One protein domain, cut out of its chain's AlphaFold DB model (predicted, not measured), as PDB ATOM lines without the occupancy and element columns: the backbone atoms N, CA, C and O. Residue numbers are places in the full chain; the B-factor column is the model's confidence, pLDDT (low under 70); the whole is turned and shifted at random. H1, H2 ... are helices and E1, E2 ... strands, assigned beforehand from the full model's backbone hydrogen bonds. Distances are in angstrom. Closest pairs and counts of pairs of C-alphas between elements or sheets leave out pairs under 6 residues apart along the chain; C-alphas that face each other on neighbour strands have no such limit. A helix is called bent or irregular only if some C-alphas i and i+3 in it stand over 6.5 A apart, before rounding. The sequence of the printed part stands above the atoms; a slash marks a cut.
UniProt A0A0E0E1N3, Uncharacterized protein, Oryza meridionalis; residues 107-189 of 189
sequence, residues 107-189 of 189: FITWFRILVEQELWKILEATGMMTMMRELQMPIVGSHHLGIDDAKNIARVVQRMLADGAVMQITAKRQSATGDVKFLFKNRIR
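This is residues 107 to 189 of the 189 residues of an uncharacterized protein of Oryza meridionalis (UniProt A0A0E0E1N3). Look for two unequal parts: a cluster of three helices, with H2 touching both the long H3 and the short H1, and away from it a small hairpin of two short strands, E1 and E2, whose turn at residues 174 to 179 sticks out. The stretch of residues 163 to 170 joins the helical part to the strands. The printed part has 83 residues, with three named helices followed by two named strands, in the order H1, H2, H3, E1, E2; the sheet E1 - E2 is antiparallel. The class is mostly helix, though only 37 of the 83 residues are in named elements. The whole is only just compact, close to loose, with a radius of gyration of the C-alphas of 13.9 A and spans of 42 by 29 by 25 A.

Start at the sheet, where E1, residues 171 to 173, and E2, residues 180 to 182, form an antiparallel hairpin, with 157 degrees between their directions. The facing C-alphas 171 and 182 are 4.4 A apart; N 172 and O 181, at 3.0 A, and N 181 and O 172, at 2.8 A, are within hydrogen-bond range. Go next to H3, residues 146 to 162, which is apart from E2. With residues 149 to 156 alone it touches H2, residues 128 to 134; the closest C-alphas, of Met 132 and Val 156, are 6.9 A apart. These two run the same way at a tilt of 37 degrees, only just steep. H2 also touches H1, residues 118 to 124, with the C-alphas of Leu 123 and Met 131 closest at 5.4 A. H1 and H2 form a helical hairpin, running opposite ways at a steep tilt of 40 degrees. H1 and H3 are apart. In H2 and H3 every O i to N i+4 pair is within hydrogen-bond range; in H1 it is 0 of 3, while 2 of 4 O i to N i+3 pairs are.

Find C-alpha 118 at (10.268, 0.472, -66.670), where H1 begins; it runs 10.8 A to C-alpha 124 and is only just irregular, with C-alphas 119 and 122 6.8 A apart. H2 covers 10.1 A from C-alpha 128 to C-alpha 134. Find C-alpha 146 at (0.349, -24.540, -56.735); from there H3 runs 24.2 A to C-alpha 162. E1 measures 6.8 A and E2 6.2 A, the latter ending at C-alpha 182, (-0.051, -11.709, -78.456).

Look at Gln 136 and Ala 176 for the two C-alphas farthest apart, 43.2 A. The printed part has no cut and ends at residue 189, the chain's last. The link H2 to H3, 11 residues, is long; H1 to H2 is tight, and H3 to E1 and E1 to E2 are short. The mean pLDDT of the printed part is 73.7, with values under 70 at residues 110 to 126, 175 to 178, 180 and 183 to 189 of this model.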
ATOM      1  N   PHE A 107      -7.091 -13.939 -67.157       80.50
ATOM      2  CA  PHE A 107      -6.216 -14.853 -66.434       80.50
ATOM      3  C   PHE A 107      -4.835 -14.231 -66.276       80.50
ATOM      4  O   PHE A 107      -4.206 -13.836 -67.262       80.50
ATOM      5  N   ILE A 108      -4.357 -14.198 -65.037       76.25
ATOM      6  CA  ILE A 108      -2.979 -13.849 -64.714       76.25
ATOM      7  C   ILE A 108      -2.231 -15.153 -64.466       76.25
ATOM      8  O   ILE A 108      -2.605 -15.944 -63.605       76.25
ATOM      9  N   THR A 109      -1.175 -15.382 -65.240       70.31
ATOM     10  CA  THR A 109      -0.259 -16.504 -65.031       70.31
ATOM     11  C   THR A 109       1.106 -15.974 -64.622       70.31
ATOM     12  O   THR A 109       1.507 -14.879 -65.015       70.31
ATOM     13  N   TRP A 110       1.826 -16.752 -63.817       63.44
ATOM     14  CA  TRP A 110       3.080 -16.345 -63.174       63.44
ATOM     15  C   TRP A 110       4.185 -15.885 -64.136       63.44
ATOM     16  O   TRP A 110       4.968 -15.011 -63.786       63.44
ATOM     17  N   PHE A 111       4.218 -16.413 -65.360       56.25
ATOM     18  CA  PHE A 111       5.152 -15.988 -66.411       56.25
ATOM     19  C   PHE A 111       4.745 -14.694 -67.131       56.25
ATOM     20  O   PHE A 111       5.394 -14.298 -68.097       56.25
ATOM     21  N   ARG A 112       3.611 -14.084 -66.768       54.81
ATOM     22  CA  ARG A 112       2.931 -13.139 -67.654       54.81
ATOM     23  C   ARG A 112       2.303 -11.939 -66.970       54.81
ATOM     24  O   ARG A 112       1.296 -11.411 -67.446       54.81
ATOM     25  N   ILE A 113       2.933 -11.484 -65.898       56.56
ATOM     26  CA  ILE A 113       2.666 -10.175 -65.310       56.56
ATOM     27  C   ILE A 113       3.541  -9.169 -66.066       56.56
ATOM     28  O   ILE A 113       4.711  -9.004 -65.747       56.56
ATOM     29  N   LEU A 114       2.986  -8.543 -67.109       54.31
ATOM     30  CA  LEU A 114       3.641  -7.421 -67.788       54.31
ATOM     31  C   LEU A 114       3.106  -6.112 -67.215       54.31
ATOM     32  O   LEU A 114       1.890  -5.908 -67.161       54.31
ATOM     33  N   VAL A 115       4.017  -5.216 -66.848       54.28
ATOM     34  CA  VAL A 115       3.702  -3.853 -66.412       54.28
ATOM     35  C   VAL A 115       4.336  -2.865 -67.383       54.28
ATOM     36  O   VAL A 115       5.468  -3.044 -67.824       54.28
ATOM     37  N   GLU A 116       3.595  -1.814 -67.727       48.06
ATOM     38  CA  GLU A 116       4.007  -0.817 -68.727       48.06
ATOM     39  C   GLU A 116       5.187   0.064 -68.266       48.06
ATOM     40  O   GLU A 116       5.916   0.618 -69.084       48.06
ATOM     41  N   GLN A 117       5.421   0.158 -66.957       51.66
ATOM     42  CA  GLN A 117       6.446   1.016 -66.369       51.66
ATOM     43  C   GLN A 117       7.807   0.308 -66.241       51.66
ATOM     44  O   GLN A 117       7.896  -0.796 -65.705       51.66
ATOM     45  N   GLU A 118       8.881   0.985 -66.669       49.09
ATOM     46  CA  GLU A 118      10.268   0.472 -66.670       49.09
ATOM     47  C   GLU A 118      10.742  -0.045 -65.298       49.09
ATOM     48  O   GLU A 118      11.510  -1.002 -65.239       49.09
ATOM     49  N   LEU A 119      10.237   0.526 -64.197       51.97
ATOM     50  CA  LEU A 119      10.554   0.103 -62.826       51.97
ATOM     51  C   LEU A 119      10.120  -1.341 -62.516       51.97
ATOM     52  O   LEU A 119      10.744  -2.005 -61.695       51.97
ATOM     53  N   TRP A 120       9.082  -1.846 -63.188       52.66
ATOM     54  CA  TRP A 120       8.470  -3.143 -62.883       52.66
ATOM     55  C   TRP A 120       8.916  -4.274 -63.822       52.66
ATOM     56  O   TRP A 120       8.691  -5.444 -63.523       52.66
ATOM     57  N   LYS A 121       9.610  -3.960 -64.926       53.53
ATOM     58  CA  LYS A 121      10.101  -4.965 -65.892       53.53
ATOM     59  C   LYS A 121      11.202  -5.872 -65.331       53.53
ATOM     60  O   LYS A 121      11.387  -6.986 -65.807       53.53
ATOM     61  N   ILE A 122      11.921  -5.427 -64.299       48.12
ATOM     62  CA  ILE A 122      12.984  -6.214 -63.642       48.12
ATOM     63  C   ILE A 122      12.395  -7.407 -62.860       48.12
ATOM     64  O   ILE A 122      13.027  -8.457 -62.733       48.12
ATOM     65  N   LEU A 123      11.153  -7.273 -62.394       52.00
ATOM     66  CA  LEU A 123      10.448  -8.281 -61.599       52.00
ATOM     67  C   LEU A 123       9.885  -9.421 -62.458       52.00
ATOM     68  O   LEU A 123       9.729 -10.543 -61.982       52.00
ATOM     69  N   GLU A 124       9.650  -9.151 -63.741       52.09
ATOM     70  CA  GLU A 124       9.151 -10.109 -64.731       52.09
ATOM     71  C   GLU A 124      10.158 -11.242 -65.013       52.09
ATOM     72  O   GLU A 124       9.774 -12.394 -65.209       52.09
ATOM     73  N   ALA A 125      11.461 -10.939 -65.000       52.25
ATOM     74  CA  ALA A 125      12.494 -11.829 -65.535       52.25
ATOM     75  C   ALA A 125      13.019 -12.898 -64.550       52.25
ATOM     76  O   ALA A 125      13.910 -13.667 -64.904       52.25
ATOM     77  N   THR A 126      12.527 -12.941 -63.307       64.81
ATOM     78  CA  THR A 126      13.233 -13.633 -62.205       64.81
ATOM     79  C   THR A 126      12.348 -14.508 -61.301       64.81
ATOM     80  O   THR A 126      12.837 -15.071 -60.317       64.81
ATOM     81  N   GLY A 127      11.068 -14.690 -61.647       73.19
ATOM     82  CA  GLY A 127      10.146 -15.612 -60.970       73.19
ATOM     83  C   GLY A 127       9.549 -15.090 -59.654       73.19
ATOM     84  O   GLY A 127       9.994 -14.092 -59.089       73.19
ATOM     85  N   MET A 128       8.525 -15.790 -59.142       81.88
ATOM     86  CA  MET A 128       7.717 -15.358 -57.985       81.88
ATOM     87  C   MET A 128       8.555 -14.988 -56.757       81.88
ATOM     88  O   MET A 128       8.303 -13.968 -56.123       81.88
ATOM     89  N   MET A 129       9.574 -15.785 -56.438       81.81
ATOM     90  CA  MET A 129      10.442 -15.559 -55.279       81.81
ATOM     91  C   MET A 129      11.151 -14.205 -55.324       81.81
ATOM     92  O   MET A 129      11.305 -13.552 -54.292       81.81
ATOM     93  N   THR A 130      11.568 -13.773 -56.513       82.88
ATOM     94  CA  THR A 130      12.220 -12.476 -56.683       82.88
ATOM     95  C   THR A 130      11.207 -11.352 -56.553       82.88
ATOM     96  O   THR A 130      11.455 -10.417 -55.803       82.88
ATOM     97  N   MET A 131      10.022 -11.495 -57.161       81.88
ATOM     98  CA  MET A 131       8.934 -10.526 -56.981       81.88
ATOM     99  C   MET A 131       8.604 -10.310 -55.500       81.88
ATOM    100  O   MET A 131       8.527  -9.176 -55.035       81.88
ATOM    101  N   MET A 132       8.484 -11.402 -54.743       87.06
ATOM    102  CA  MET A 132       8.221 -11.361 -53.304       87.06
ATOM    103  C   MET A 132       9.347 -10.664 -52.534       87.06
ATOM    104  O   MET A 132       9.069  -9.847 -51.660       87.06
ATOM    105  N   ARG A 133      10.615 -10.941 -52.863       86.75
ATOM    106  CA  ARG A 133      11.774 -10.312 -52.211       86.75
ATOM    107  C   ARG A 133      11.811  -8.802 -52.432       86.75
ATOM    108  O   ARG A 133      11.955  -8.063 -51.464       86.75
ATOM    109  N   GLU A 134      11.684  -8.361 -53.677       84.25
ATOM    110  CA  GLU A 134      11.787  -6.941 -54.037       84.25
ATOM    111  C   GLU A 134      10.618  -6.127 -53.467       84.25
ATOM    112  O   GLU A 134      10.807  -5.016 -52.978       84.25
ATOM    113  N   LEU A 135       9.418  -6.715 -53.426       86.25
ATOM    114  CA  LEU A 135       8.249  -6.129 -52.760       86.25
ATOM    115  C   LEU A 135       8.283  -6.259 -51.227       86.25
ATOM    116  O   LEU A 135       7.374  -5.767 -50.549       86.25
ATOM    117  N   GLN A 136       9.306  -6.928 -50.681       90.50
ATOM    118  CA  GLN A 136       9.480  -7.223 -49.255       90.50
ATOM    119  C   GLN A 136       8.273  -7.958 -48.652       90.50
ATOM    120  O   GLN A 136       7.854  -7.713 -47.520       90.50
ATOM    121  N   MET A 137       7.691  -8.871 -49.426       90.88
ATOM    122  CA  MET A 137       6.526  -9.656 -49.045       90.88
ATOM    123  C   MET A 137       6.951 -11.045 -48.556       90.88
ATOM    124  O   MET A 137       7.640 -11.769 -49.279       90.88
ATOM    125  N   PRO A 138       6.515 -11.480 -47.361       92.81
ATOM    126  CA  PRO A 138       6.749 -12.844 -46.914       92.81
ATOM    127  C   PRO A 138       5.867 -13.819 -47.699       92.81
ATOM    128  O   PRO A 138       4.693 -13.535 -47.974       92.81
ATOM    129  N   ILE A 139       6.422 -14.987 -48.020       90.81
ATOM    130  CA  ILE A 139       5.671 -16.109 -48.592       90.81
ATOM    131  C   ILE A 139       4.658 -16.592 -47.563       90.81
ATOM    132  O   ILE A 139       4.978 -16.734 -46.384       90.81
ATOM    133  N   VAL A 140       3.436 -16.835 -48.021       91.06
ATOM    134  CA  VAL A 140       2.391 -17.487 -47.230       91.06
ATOM    135  C   VAL A 140       2.186 -18.897 -47.767       91.06
ATOM    136  O   VAL A 140       2.082 -19.078 -48.978       91.06
ATOM    137  N   GLY A 141       2.119 -19.875 -46.866       89.69
ATOM    138  CA  GLY A 141       1.993 -21.285 -47.229       89.69
ATOM    139  C   GLY A 141       3.320 -21.906 -47.663       89.69
ATOM    140  O   GLY A 141       4.399 -21.440 -47.289       89.69
ATOM    141  N   SER A 142       3.231 -22.986 -48.431       86.12
ATOM    142  CA  SER A 142       4.378 -23.770 -48.880       86.12
ATOM    143  C   SER A 142       4.693 -23.488 -50.342       86.12
ATOM    144  O   SER A 142       3.904 -23.786 -51.234       86.12
ATOM    145  N   HIS A 143       5.889 -22.959 -50.601       77.25
ATOM    146  CA  HIS A 143       6.371 -22.774 -51.967       77.25
ATOM    147  C   HIS A 143       6.405 -24.122 -52.710       77.25
ATOM    148  O   HIS A 143       6.895 -25.105 -52.148       77.25
ATOM    149  N   HIS A 144       5.925 -24.151 -53.960       79.44
ATOM    150  CA  HIS A 144       5.713 -25.339 -54.809       79.44
ATOM    151  C   HIS A 144       4.409 -26.120 -54.590       79.44
ATOM    152  O   HIS A 144       4.175 -27.094 -55.316       79.44
ATOM    153  N   LEU A 145       3.555 -25.702 -53.651       85.12
ATOM    154  CA  LEU A 145       2.133 -26.038 -53.712       85.12
ATOM    155  C   LEU A 145       1.458 -24.994 -54.598       85.12
ATOM    156  O   LEU A 145       1.480 -23.801 -54.292       85.12
ATOM    157  N   GLY A 146       0.883 -25.432 -55.713       87.75
ATOM    158  CA  GLY A 146       0.349 -24.540 -56.735       87.75
ATOM    159  C   GLY A 146      -0.721 -23.588 -56.202       87.75
ATOM    160  O   GLY A 146      -0.737 -22.425 -56.601       87.75
ATOM    161  N   ILE A 147      -1.580 -24.024 -55.277       91.75
ATOM    162  CA  ILE A 147      -2.577 -23.141 -54.653       91.75
ATOM    163  C   ILE A 147      -1.952 -22.033 -53.796       91.75
ATOM    164  O   ILE A 147      -2.433 -20.898 -53.807       91.75
ATOM    165  N   ASP A 148      -0.864 -22.325 -53.086       92.50
ATOM    166  CA  ASP A 148      -0.155 -21.328 -52.286       92.50
ATOM    167  C   ASP A 148       0.621 -20.368 -53.194       92.50
ATOM    168  O   ASP A 148       0.591 -19.153 -52.984       92.50
ATOM    169  N   ASP A 149       1.242 -20.876 -54.260       90.00
ATOM    170  CA  ASP A 149       1.882 -20.043 -55.278       90.00
ATOM    171  C   ASP A 149       0.845 -19.124 -55.965       90.00
ATOM    172  O   ASP A 149       1.084 -17.923 -56.101       90.00
ATOM    173  N   ALA A 150      -0.352 -19.625 -56.302       91.06
ATOM    174  CA  ALA A 150      -1.442 -18.824 -56.873       91.06
ATOM    175  C   ALA A 150      -1.890 -17.689 -55.936       91.06
ATOM    176  O   ALA A 150      -2.065 -16.549 -56.375       91.06
ATOM    177  N   LYS A 151      -2.011 -17.962 -54.630       93.06
ATOM    178  CA  LYS A 151      -2.314 -16.939 -53.613       93.06
ATOM    179  C   LYS A 151      -1.190 -15.915 -53.469       93.06
ATOM    180  O   LYS A 151      -1.459 -14.724 -53.326       93.06
ATOM    181  N   ASN A 152       0.072 -16.335 -53.502       92.38
ATOM    182  CA  ASN A 152       1.193 -15.397 -53.419       92.38
ATOM    183  C   ASN A 152       1.284 -14.513 -54.670       92.38
ATOM    184  O   ASN A 152       1.519 -13.314 -54.541       92.38
ATOM    185  N   ILE A 153       1.005 -15.053 -55.857       89.25
ATOM    186  CA  ILE A 153       0.897 -14.266 -57.093       89.25
ATOM    187  C   ILE A 153      -0.237 -13.239 -56.992       89.25
ATOM    188  O   ILE A 153      -0.026 -12.075 -57.321       89.25
ATOM    189  N   ALA A 154      -1.410 -13.639 -56.494       91.31
ATOM    190  CA  ALA A 154      -2.521 -12.725 -56.229       91.31
ATOM    191  C   ALA A 154      -2.094 -11.551 -55.330       91.31
ATOM    192  O   ALA A 154      -2.327 -10.390 -55.669       91.31
ATOM    193  N   ARG A 155      -1.376 -11.845 -54.239       92.12
ATOM    194  CA  ARG A 155      -0.837 -10.832 -53.318       92.12
ATOM    195  C   ARG A 155       0.172  -9.901 -53.992       92.12
ATOM    196  O   ARG A 155       0.124  -8.694 -53.762       92.12
ATOM    197  N   VAL A 156       1.061 -10.436 -54.830       89.06
ATOM    198  CA  VAL A 156       2.005  -9.635 -55.627       89.06
ATOM    199  C   VAL A 156       1.246  -8.683 -56.548       89.06
ATOM    200  O   VAL A 156       1.516  -7.487 -56.536       89.06
ATOM    201  N   VAL A 157       0.253  -9.182 -57.287       86.38
ATOM    202  CA  VAL A 157      -0.575  -8.372 -58.194       86.38
ATOM    203  C   VAL A 157      -1.286  -7.247 -57.439       86.38
ATOM    204  O   VAL A 157      -1.208  -6.093 -57.857       86.38
ATOM    205  N   GLN A 158      -1.930  -7.562 -56.312       89.69
ATOM    206  CA  GLN A 158      -2.589  -6.574 -55.453       89.69
ATOM    207  C   GLN A 158      -1.613  -5.486 -55.001       89.69
ATOM    208  O   GLN A 158      -1.922  -4.301 -55.108       89.69
ATOM    209  N   ARG A 159      -0.419  -5.882 -54.543       90.06
ATOM    210  CA  ARG A 159       0.598  -4.932 -54.095       90.06
ATOM    211  C   ARG A 159       1.091  -4.041 -55.231       90.06
ATOM    212  O   ARG A 159       1.172  -2.834 -55.051       90.06
ATOM    213  N   MET A 160       1.375  -4.616 -56.396       85.25
ATOM    214  CA  MET A 160       1.814  -3.860 -57.571       85.25
ATOM    215  C   MET A 160       0.779  -2.803 -57.969       85.25
ATOM    216  O   MET A 160       1.138  -1.652 -58.203       85.25
ATOM    217  N   LEU A 161      -0.503  -3.172 -58.011       85.69
ATOM    218  CA  LEU A 161      -1.589  -2.244 -58.334       85.69
ATOM    219  C   LEU A 161      -1.741  -1.144 -57.272       85.69
ATOM    220  O   LEU A 161      -1.893   0.022 -57.630       85.69
ATOM    221  N   ALA A 162      -1.639  -1.489 -55.983       88.44
ATOM    222  CA  ALA A 162      -1.664  -0.517 -54.886       88.44
ATOM    223  C   ALA A 162      -0.489   0.477 -54.954       88.44
ATOM    224  O   ALA A 162      -0.663   1.659 -54.663       88.44
ATOM    225  N   ASP A 163       0.676   0.016 -55.415       87.56
ATOM    226  CA  ASP A 163       1.867   0.839 -55.652       87.56
ATOM    227  C   ASP A 163       1.788   1.633 -56.984       87.56
ATOM    228  O   ASP A 163       2.749   2.290 -57.384       87.56
ATOM    229  N   GLY A 164       0.643   1.603 -57.682       84.19
ATOM    230  CA  GLY A 164       0.375   2.392 -58.888       84.19
ATOM    231  C   GLY A 164       0.816   1.742 -60.201       84.19
ATOM    232  O   GLY A 164       0.885   2.420 -61.232       84.19
ATOM    233  N   ALA A 165       1.129   0.442 -60.200       82.50
ATOM    234  CA  ALA A 165       1.401  -0.284 -61.434       82.50
ATOM    235  C   ALA A 165       0.157  -0.316 -62.332       82.50
ATOM    236  O   ALA A 165      -0.966  -0.511 -61.875       82.50
ATOM    237  N   VAL A 166       0.371  -0.185 -63.640       79.19
ATOM    238  CA  VAL A 166      -0.681  -0.340 -64.650       79.19
ATOM    239  C   VAL A 166      -0.477  -1.681 -65.345       79.19
ATOM    240  O   VAL A 166       0.544  -1.896 -66.004       79.19
ATOM    241  N   MET A 167      -1.440  -2.589 -65.182       76.44
ATOM    242  CA  MET A 167      -1.432  -3.897 -65.837       76.44
ATOM    243  C   MET A 167      -2.204  -3.855 -67.152       76.44
ATOM    244  O   MET A 167      -3.303  -3.307 -67.228       76.44
ATOM    245  N   GLN A 168      -1.644  -4.479 -68.188       72.50
ATOM    246  CA  GLN A 168      -2.265  -4.553 -69.510       72.50
ATOM    247  C   GLN A 168      -2.537  -5.998 -69.925       72.50
ATOM    248  O   GLN A 168      -1.790  -6.918 -69.597       72.50
ATOM    249  N   ILE A 169      -3.586  -6.200 -70.727       76.19
ATOM    250  CA  ILE A 169      -3.873  -7.506 -71.324       76.19
ATOM    251  C   ILE A 169      -2.754  -7.859 -72.307       76.19
ATOM    252  O   ILE A 169      -2.539  -7.196 -73.320       76.19
ATOM    253  N   THR A 170      -2.053  -8.953 -72.031       73.75
ATOM    254  CA  THR A 170      -0.838  -9.311 -72.773       73.75
ATOM    255  C   THR A 170      -1.120 -10.261 -73.938       73.75
ATOM    256  O   THR A 170      -0.347 -10.336 -74.903       73.75
ATOM    257  N   ALA A 171      -2.198 -11.045 -73.877       74.69
ATOM    258  CA  ALA A 171      -2.767 -11.729 -75.035       74.69
ATOM    259  C   ALA A 171      -4.276 -11.818 -74.939       74.69
ATOM    260  O   ALA A 171      -4.848 -11.792 -73.856       74.69
ATOM    261  N   LYS A 172      -4.884 -12.022 -76.099       75.06
ATOM    262  CA  LYS A 172      -6.302 -12.288 -76.235       75.06
ATOM    263  C   LYS A 172      -6.491 -13.466 -77.176       75.06
ATOM    264  O   LYS A 172      -5.857 -13.522 -78.231       75.06
ATOM    265  N   ARG A 173      -7.370 -14.395 -76.810       71.31
ATOM    266  CA  ARG A 173      -7.810 -15.448 -77.726       71.31
ATOM    267  C   ARG A 173      -8.721 -14.835 -78.789       71.31
ATOM    268  O   ARG A 173      -9.627 -14.072 -78.457       71.31
ATOM    269  N   GLN A 174      -8.468 -15.127 -80.058       72.31
ATOM    270  CA  GLN A 174      -9.334 -14.711 -81.154       72.31
ATOM    271  C   GLN A 174     -10.513 -15.675 -81.248       72.31
ATOM    272  O   GLN A 174     -10.326 -16.874 -81.431       72.31
ATOM    273  N   SER A 175     -11.732 -15.150 -81.131       65.56
ATOM    274  CA  SER A 175     -12.960 -15.950 -81.178       65.56
ATOM    275  C   SER A 175     -13.158 -16.667 -82.518       65.56
ATOM    276  O   SER A 175     -13.706 -17.759 -82.535       65.56
ATOM    277  N   ALA A 176     -12.685 -16.082 -83.624       64.62
ATOM    278  CA  ALA A 176     -12.890 -16.620 -84.971       64.62
ATOM    279  C   ALA A 176     -11.968 -17.799 -85.334       64.62
ATOM    280  O   ALA A 176     -12.395 -18.690 -86.058       64.62
ATOM    281  N   THR A 177     -10.716 -17.806 -84.864       69.25
ATOM    282  CA  THR A 177      -9.716 -18.825 -85.250       69.25
ATOM    283  C   THR A 177      -9.274 -19.709 -84.086       69.25
ATOM    284  O   THR A 177      -8.680 -20.759 -84.298       69.25
ATOM    285  N   GLY A 178      -9.554 -19.302 -82.843       65.12
ATOM    286  CA  GLY A 178      -9.041 -19.957 -81.640       65.12
ATOM    287  C   GLY A 178      -7.580 -19.625 -81.321       65.12
ATOM    288  O   GLY A 178      -7.097 -20.018 -80.255       65.12
ATOM    289  N   ASP A 179      -6.897 -18.868 -82.184       71.25
ATOM    290  CA  ASP A 179      -5.497 -18.499 -81.999       71.25
ATOM    291  C   ASP A 179      -5.319 -17.482 -80.871       71.25
ATOM    292  O   ASP A 179      -6.150 -16.598 -80.632       71.25
ATOM    293  N   VAL A 180      -4.188 -17.569 -80.175       68.44
ATOM    294  CA  VAL A 180      -3.809 -16.588 -79.155       68.44
ATOM    295  C   VAL A 180      -3.058 -15.443 -79.827       68.44
ATOM    296  O   VAL A 180      -1.899 -15.580 -80.218       68.44
ATOM    297  N   LYS A 181      -3.694 -14.271 -79.917       73.69
ATOM    298  CA  LYS A 181      -3.030 -13.049 -80.369       73.69
ATOM    299  C   LYS A 181      -2.284 -12.409 -79.210       73.69
ATOM    300  O   LYS A 181      -2.866 -11.897 -78.252       73.69
ATOM    301  N   PHE A 182      -0.973 -12.394 -79.341       72.31
ATOM    302  CA  PHE A 182      -0.051 -11.709 -78.456       72.31
ATOM    303  C   PHE A 182      -0.031 -10.200 -78.754       72.31
ATOM    304  O   PHE A 182       0.173  -9.801 -79.897       72.31
ATOM    305  N   LEU A 183      -0.278  -9.359 -77.741       67.50
ATOM    306  CA  LEU A 183      -0.495  -7.912 -77.932       67.50
ATOM    307  C   LEU A 183       0.772  -7.053 -77.751       67.50
ATOM    308  O   LEU A 183       0.793  -5.906 -78.180       67.50
ATOM    309  N   PHE A 184       1.848  -7.626 -77.205       62.69
ATOM    310  CA  PHE A 184       3.139  -6.953 -77.007       62.69
ATOM    311  C   PHE A 184       4.212  -7.438 -77.988       62.69
ATOM    312  O   PHE A 184       4.417  -8.649 -78.120       62.69
ATOM    313  N   LYS A 185       4.901  -6.479 -78.630       46.25
ATOM    314  CA  LYS A 185       5.933  -6.693 -79.665       46.25
ATOM    315  C   LYS A 185       7.349  -6.938 -79.120       46.25
ATOM    316  O   LYS A 185       8.119  -7.614 -79.790       46.25
ATOM    317  N   ASN A 186       7.673  -6.458 -77.918       45.44
ATOM    318  CA  ASN A 186       9.015  -6.572 -77.331       45.44
ATOM    319  C   ASN A 186       9.001  -7.558 -76.167       45.44
ATOM    320  O   ASN A 186       8.859  -7.167 -75.015       45.44
ATOM    321  N   ARG A 187       9.103  -8.847 -76.484       49.81
ATOM    322  CA  ARG A 187       9.302  -9.894 -75.481       49.81
ATOM    323  C   ARG A 187      10.776 -10.244 -75.452       49.81
ATOM    324  O   ARG A 187      11.362 -10.443 -76.516       49.81
ATOM    325  N   ILE A 188      11.342 -10.341 -74.258       44.09
ATOM    326  CA  ILE A 188      12.603 -11.051 -74.075       44.09
ATOM    327  C   ILE A 188      12.285 -12.530 -74.340       44.09
ATOM    328  O   ILE A 188      11.314 -13.060 -73.798       44.09
ATOM    329  N   ARG A 189      13.001 -13.118 -75.301       36.97
ATOM    330  CA  ARG A 189      12.889 -14.534 -75.670       36.97
ATOM    331  C   ARG A 189      13.653 -15.402 -74.690       36.97
ATOM    332  O   ARG A 189      14.733 -14.947 -74.260       36.97
TER     333      ARG A 189